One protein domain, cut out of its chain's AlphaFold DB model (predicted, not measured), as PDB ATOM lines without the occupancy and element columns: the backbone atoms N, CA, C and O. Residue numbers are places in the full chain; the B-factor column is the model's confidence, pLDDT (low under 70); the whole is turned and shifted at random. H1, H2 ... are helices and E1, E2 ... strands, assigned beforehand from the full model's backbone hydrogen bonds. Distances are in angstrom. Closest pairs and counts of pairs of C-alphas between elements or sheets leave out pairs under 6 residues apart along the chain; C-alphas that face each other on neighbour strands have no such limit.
ATOM      1  N   LEU A  92     190.586 197.796 147.115       90.81
ATOM      2  CA  LEU A  92     189.678 197.330 148.154       90.81
ATOM      3  C   LEU A  92     190.466 196.637 149.278       90.81
ATOM      4  O   LEU A  92     191.249 195.729 149.021       90.81
ATOM      5  N   PHE A  93     190.244 197.035 150.537       83.69
ATOM      6  CA  PHE A  93     191.006 196.480 151.668       83.69
ATOM      7  C   PHE A  93     190.577 195.053 152.060       83.69
ATOM      8  O   PHE A  93     191.349 194.309 152.659       83.69
ATOM      9  N   GLN A  94     189.338 194.665 151.748       76.69
ATOM     10  CA  GLN A  94     188.762 193.366 152.103       76.69
ATOM     11  C   GLN A  94     187.792 192.894 151.017       76.69
ATOM     12  O   GLN A  94     186.925 193.662 150.607       76.69
ATOM     13  N   GLY A  95     187.942 191.645 150.563       66.75
ATOM     14  CA  GLY A  95     187.144 191.066 149.477       66.75
ATOM     15  C   GLY A  95     185.633 191.163 149.714       66.75
ATOM     16  O   GLY A  95     185.159 191.111 150.852       66.75
ATOM     17  N   LEU A  96     184.879 191.324 148.626       68.44
ATOM     18  CA  LEU A  96     183.433 191.515 148.645       68.44
ATOM     19  C   LEU A  96     182.720 190.298 148.042       68.44
ATOM     20  O   LEU A  96     183.148 189.778 147.016       68.44
ATOM     21  N   ALA A  97     181.604 189.888 148.645       61.03
ATOM     22  CA  ALA A  97     180.597 189.080 147.963       61.03
ATOM     23  C   ALA A  97     179.623 190.006 147.211       61.03
ATOM     24  O   ALA A  97     179.348 191.116 147.672       61.03
ATOM     25  N   VAL A  98     179.091 189.558 146.071       57.38
ATOM     26  CA  VAL A  98     178.155 190.338 145.239       57.38
ATOM     27  C   VAL A  98     176.993 190.877 146.094       57.38
ATOM     28  O   VAL A  98     176.352 190.116 146.817       57.38
ATOM     29  N   GLY A  99     176.731 192.191 146.032       61.41
ATOM     30  CA  GLY A  99     175.603 192.842 146.720       61.41
ATOM     31  C   GLY A  99     175.883 193.469 148.099       61.41
ATOM     32  O   GLY A  99     174.935 193.785 148.814       61.41
ATOM     33  N   ALA A 100     177.145 193.660 148.507       60.03
ATOM     34  CA  ALA A 100     177.491 194.204 149.829       60.03
ATOM     35  C   ALA A 100     177.818 195.722 149.874       60.03
ATOM     36  O   ALA A 100     178.326 196.311 148.928       60.03
ATOM     37  N   ALA A 101     177.519 196.321 151.039       70.00
ATOM     38  CA  ALA A 101     177.552 197.753 151.390       70.00
ATOM     39  C   ALA A 101     178.947 198.424 151.458       70.00
ATOM     40  O   ALA A 101     179.969 197.770 151.286       70.00
ATOM     41  N   ARG A 102     178.968 199.726 151.830       70.56
ATOM     42  CA  ARG A 102     180.145 200.602 152.067       70.56
ATOM     43  C   ARG A 102     181.347 199.861 152.682       70.56
ATOM     44  O   ARG A 102     181.200 199.155 153.686       70.56
ATOM     45  N   ARG A 103     182.542 200.050 152.112       77.81
ATOM     46  CA  ARG A 103     183.810 199.454 152.576       77.81
ATOM     47  C   ARG A 103     184.943 200.472 152.616       77.81
ATOM     48  O   ARG A 103     184.845 201.556 152.052       77.81
ATOM     49  N   THR A 104     186.022 200.076 153.291       85.88
ATOM     50  CA  THR A 104     187.283 200.816 153.286       85.88
ATOM     51  C   THR A 104     188.033 200.503 152.003       85.88
ATOM     52  O   THR A 104     188.307 199.338 151.699       85.88
ATOM     53  N   VAL A 105     188.369 201.559 151.279       89.12
ATOM     54  CA  VAL A 105     189.237 201.514 150.111       89.12
ATOM     55  C   VAL A 105     190.516 202.278 150.413       89.12
ATOM     56  O   VAL A 105     190.525 203.254 151.165       89.12
ATOM     57  N   PHE A 106     191.600 201.836 149.801       89.62
ATOM     58  CA  PHE A 106     192.835 202.580 149.706       89.62
ATOM     59  C   PHE A 106     192.784 203.420 148.425       89.62
ATOM     60  O   PHE A 106     192.961 202.898 147.328       89.62
ATOM     61  N   ALA A 107     192.464 204.706 148.573       89.19
ATOM     62  CA  ALA A 107     192.232 205.648 147.469       89.19
ATOM     63  C   ALA A 107     193.113 206.911 147.565       89.19
ATOM     64  O   ALA A 107     192.822 207.934 146.951       89.19
ATOM     65  N   ARG A 108     194.149 206.878 148.409       88.25
ATOM     66  CA  ARG A 108     195.080 207.991 148.644       88.25
ATOM     67  C   ARG A 108     196.515 207.506 148.495       88.25
ATOM     68  O   ARG A 108     196.756 206.307 148.422       88.25
ATOM     69  N   SER A 109     197.451 208.448 148.485       90.69
ATOM     70  CA  SER A 109     198.863 208.178 148.247       90.69
ATOM     71  C   SER A 109     199.451 207.142 149.208       90.69
ATOM     72  O   SER A 109     199.271 207.230 150.424       90.69
ATOM     73  N   GLY A 110     200.214 206.204 148.659       91.62
ATOM     74  CA  GLY A 110     201.036 205.268 149.419       91.62
ATOM     75  C   GLY A 110     201.445 204.062 148.588       91.62
ATOM     76  O   GLY A 110     201.208 204.022 147.382       91.62
ATOM     77  N   GLU A 111     202.092 203.097 149.234       93.38
ATOM     78  CA  GLU A 111     202.679 201.947 148.552       93.38
ATOM     79  C   GLU A 111     201.983 200.644 148.953       93.38
ATOM     80  O   GLU A 111     201.666 200.424 150.124       93.38
ATOM     81  N   VAL A 112     201.768 199.760 147.981       92.75
ATOM     82  CA  VAL A 112     201.218 198.420 148.193       92.75
ATOM     83  C   VAL A 112     202.136 197.367 147.597       92.75
ATOM     84  O   VAL A 112     202.810 197.592 146.595       92.75
ATOM     85  N   LYS A 113     202.141 196.182 148.207       93.81
ATOM     86  CA  LYS A 113     202.932 195.056 147.717       93.81
ATOM     87  C   LYS A 113     202.218 194.364 146.555       93.81
ATOM     88  O   LYS A 113     201.134 193.815 146.759       93.81
ATOM     89  N   ALA A 114     202.857 194.294 145.392       92.50
ATOM     90  CA  ALA A 114     202.356 193.670 144.170       92.50
ATOM     91  C   ALA A 114     201.849 192.247 144.423       92.50
ATOM     92  O   ALA A 114     200.734 191.894 144.056       92.50
ATOM     93  N   SER A 115     202.623 191.451 145.168       91.06
ATOM     94  CA  SER A 115     202.293 190.052 145.466       91.06
ATOM     95  C   SER A 115     201.081 189.860 146.394       91.06
ATOM     96  O   SER A 115     200.776 188.729 146.765       91.06
ATOM     97  N   LYS A 116     200.490 190.941 146.913       90.25
ATOM     98  CA  LYS A 116     199.295 190.912 147.770       90.25
ATOM     99  C   LYS A 116     198.073 191.507 147.078       90.25
ATOM    100  O   LYS A 116     196.980 191.386 147.623       90.25
ATOM    101  N   LEU A 117     198.256 192.128 145.915       91.00
ATOM    102  CA  LEU A 117     197.164 192.671 145.132       91.00
ATOM    103  C   LEU A 117     196.457 191.533 144.392       91.00
ATOM    104  O   LEU A 117     197.099 190.662 143.808       91.00
ATOM    105  N   ILE A 118     195.131 191.542 144.457       91.00
ATOM    106  CA  ILE A 118     194.278 190.576 143.772       91.00
ATOM    107  C   ILE A 118     193.650 191.304 142.589       91.00
ATOM    108  O   ILE A 118     193.025 192.348 142.774       91.00
ATOM    109  N   TRP A 119     193.835 190.748 141.395       90.81
ATOM    110  CA  TRP A 119     193.232 191.229 140.155       90.81
ATOM    111  C   TRP A 119     191.935 190.478 139.860       90.81
ATOM    112  O   TRP A 119     191.649 189.457 140.492       90.81
ATOM    113  N   PHE A 120     191.140 190.995 138.925       87.62
ATOM    114  CA  PHE A 120     189.942 190.299 138.464       87.62
ATOM    115  C   PHE A 120     190.303 188.940 137.845       87.62
ATOM    116  O   PHE A 120     191.437 188.689 137.428       87.62
ATOM    117  N   GLU A 121     189.329 188.034 137.832       88.56
ATOM    118  CA  GLU A 121     189.523 186.693 137.293       88.56
ATOM    119  C   GLU A 121     189.854 186.756 135.798       88.56
ATOM    120  O   GLU A 121     189.151 187.402 135.029       88.56
ATOM    121  N   GLY A 122     190.934 186.085 135.392       89.62
ATOM    122  CA  GLY A 122     191.372 186.060 133.996       89.62
ATOM    123  C   GLY A 122     192.236 187.244 133.557       89.62
ATOM    124  O   GLY A 122     192.593 187.282 132.385       89.62
ATOM    125  N   ALA A 123     192.614 188.155 134.464       91.56
ATOM    126  CA  ALA A 123     193.489 189.281 134.136       91.56
ATOM    127  C   ALA A 123     194.820 188.824 133.511       91.56
ATOM    128  O   ALA A 123     195.571 188.042 134.108       91.56
ATOM    129  N   ASP A 124     195.125 189.340 132.322       94.19
ATOM    130  CA  ASP A 124     196.373 189.078 131.617       94.19
ATOM    131  C   ASP A 124     197.508 190.031 132.064       94.19
ATOM    132  O   ASP A 124     197.269 191.044 132.732       94.19
ATOM    133  N   PRO A 125     198.781 189.730 131.736       94.50
ATOM    134  CA  PRO A 125     199.910 190.560 132.154       94.50
ATOM    135  C   PRO A 125     199.856 192.019 131.675       94.50
ATOM    136  O   PRO A 125     200.364 192.899 132.371       94.50
ATOM    137  N   GLY A 126     199.271 192.282 130.505       94.12
ATOM    138  CA  GLY A 126     199.091 193.625 129.958       94.12
ATOM    139  C   GLY A 126     198.037 194.415 130.730       94.12
ATOM    140  O   GLY A 126     198.301 195.553 131.117       94.12
ATOM    141  N   GLN A 127     196.903 193.790 131.047       93.75
ATOM    142  CA  GLN A 127     195.849 194.385 131.881       93.75
ATOM    143  C   GLN A 127     196.361 194.712 133.292       93.75
ATOM    144  O   GLN A 127     196.111 195.794 133.826       93.75
ATOM    145  N   ILE A 128     197.153 193.812 133.884       94.25
ATOM    146  CA  ILE A 128     197.802 194.040 135.184       94.25
ATOM    147  C   ILE A 128     198.757 195.239 135.116       94.25
ATOM    148  O   ILE A 128     198.733 196.098 135.999       94.25
ATOM    149  N   ALA A 129     199.597 195.316 134.079       94.88
ATOM    150  CA  ALA A 129     200.530 196.427 133.902       94.88
ATOM    151  C   ALA A 129     199.794 197.769 133.740       94.88
ATOM    152  O   ALA A 129     200.128 198.731 134.432       94.88
ATOM    153  N   ALA A 130     198.748 197.809 132.911       93.56
ATOM    154  CA  ALA A 130     197.916 198.994 132.720       93.56
ATOM    155  C   ALA A 130     197.244 199.438 134.029       93.56
ATOM    156  O   ALA A 130     197.300 200.613 134.395       93.56
ATOM    157  N   GLY A 131     196.679 198.499 134.795       93.31
ATOM    158  CA  GLY A 131     196.090 198.797 136.098       93.31
ATOM    159  C   GLY A 131     197.101 199.366 137.099       93.31
ATOM    160  O   GLY A 131     196.772 200.274 137.865       93.31
ATOM    161  N   ILE A 132     198.351 198.886 137.090       95.12
ATOM    162  CA  ILE A 132     199.430 199.432 137.931       95.12
ATOM    163  C   ILE A 132     199.748 200.880 137.545       95.12
ATOM    164  O   ILE A 132     199.883 201.726 138.429       95.12
ATOM    165  N   GLU A 133     199.838 201.189 136.250       94.75
ATOM    166  CA  GLU A 133     200.073 202.557 135.773       94.75
ATOM    167  C   GLU A 133     198.920 203.502 136.143       94.75
ATOM    168  O   GLU A 133     199.151 204.615 136.624       94.75
ATOM    169  N   GLN A 134     197.673 203.042 136.014       94.50
ATOM    170  CA  GLN A 134     196.480 203.797 136.411       94.50
ATOM    171  C   GLN A 134     196.460 204.103 137.920       94.50
ATOM    172  O   GLN A 134     196.121 205.221 138.328       94.50
ATOM    173  N   LEU A 135     196.864 203.143 138.762       94.00
ATOM    174  CA  LEU A 135     197.024 203.349 140.205       94.00
ATOM    175  C   LEU A 135     198.166 204.328 140.516       94.00
ATOM    176  O   LEU A 135     198.002 205.220 141.357       94.00
ATOM    177  N   ALA A 136     199.290 204.229 139.799       94.00
ATOM    178  CA  ALA A 136     200.419 205.143 139.951       94.00
ATOM    179  C   ALA A 136     200.032 206.592 139.609       94.00
ATOM    180  O   ALA A 136     200.411 207.512 140.338       94.00
ATOM    181  N   GLY A 137     199.193 206.800 138.588       91.75
ATOM    182  CA  GLY A 137     198.600 208.104 138.263       91.75
ATOM    183  C   GLY A 137     197.780 208.719 139.408       91.75
ATOM    184  O   GLY A 137     197.639 209.938 139.490       91.75
ATOM    185  N   ARG A 138     197.302 207.896 140.351       92.12
ATOM    186  CA  ARG A 138     196.604 208.309 141.585       92.12
ATOM    187  C   ARG A 138     197.501 208.307 142.827       92.12
ATOM    188  O   ARG A 138     197.006 208.383 143.949       92.12
ATOM    189  N   SER A 139     198.822 208.258 142.643       93.31
ATOM    190  CA  SER A 139     199.830 208.168 143.713       93.31
ATOM    191  C   SER A 139     199.771 206.881 144.552       93.31
ATOM    192  O   SER A 139     200.316 206.845 145.657       93.31
ATOM    193  N   ILE A 140     199.130 205.826 144.048       95.56
ATOM    194  CA  ILE A 140     199.137 204.491 144.653       95.56
ATOM    195  C   ILE A 140     200.220 203.680 143.941       95.56
ATOM    196  O   ILE A 140     200.039 203.240 142.810       95.56
ATOM    197  N   VAL A 141     201.372 203.508 144.584       95.25
ATOM    198  CA  VAL A 141     202.536 202.851 143.978       95.25
ATOM    199  C   VAL A 141     202.527 201.364 144.314       95.25
ATOM    200  O   VAL A 141     202.494 200.978 145.481       95.25
ATOM    201  N   VAL A 142     202.590 200.515 143.293       93.62
ATOM    202  CA  VAL A 142     202.675 199.058 143.455       93.62
ATOM    203  C   VAL A 142     204.146 198.628 143.380       93.62
ATOM    204  O   VAL A 142     204.839 199.003 142.435       93.62
ATOM    205  N   ARG A 143     204.631 197.870 144.376       91.12
ATOM    206  CA  ARG A 143     206.026 197.388 144.475       91.12
ATOM    207  C   ARG A 143     206.154 195.889 144.708       91.12
ATOM    208  O   ARG A 143     205.360 195.331 145.501       91.12
TER     209      ARG A 143
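Overview. This is residues 92 to 143 of the 143 residues of the protein "Head decoration protein" of Bauldia sp (UniProt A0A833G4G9). Little of this domain is regular structure: one helix, H1, packs on E2 of a short two-strand sheet, and the unnamed stretch 92 to 109 makes a wide loop whose residues 96 to 102 stick out. The 52 printed residues hold E1, H1 and E2 in that order, a mixed class with 19 residues in named elements; the strands are parallel. It is only just compact, close to loose, with a radius of gyration of the C-alphas of 11.9 A and spans of 28 by 27 by 17 A.

Arrangement. Look first at E1, residues 110 to 112, and its parallel neighbour E2, residues 140 to 142, at 31 degrees; N 141 and O 110 are within hydrogen-bond range at 2.8 A. With H1, residues 125 to 137, they form a strand-helix-strand unit, two parallel strands with a helix between them along the chain. The closest C-alphas of H1 and E2 are those of Ile 132 and Val 142, 6.4 A apart. In H1 every O i to N i+4 pair is within hydrogen-bond range.

Along the chain. Find C-alpha 110 at (201.036, 205.268, 149.419), where E1 begins its 7.0 A. H1 runs 18.6 A from C-alpha 125 at (199.910, 190.560, 132.154), and E2, 6.6 A long, ends at C-alpha 142 at (202.675, 199.058, 143.455).

Size, cuts and confidence. The C-alphas farthest apart are those of Gly 99 and Arg 143, 30.8 A. The printed part has no cut; the link E1 to H1 is long, H1 to E2 tight. Residues 95 to 100 have pLDDT under 70.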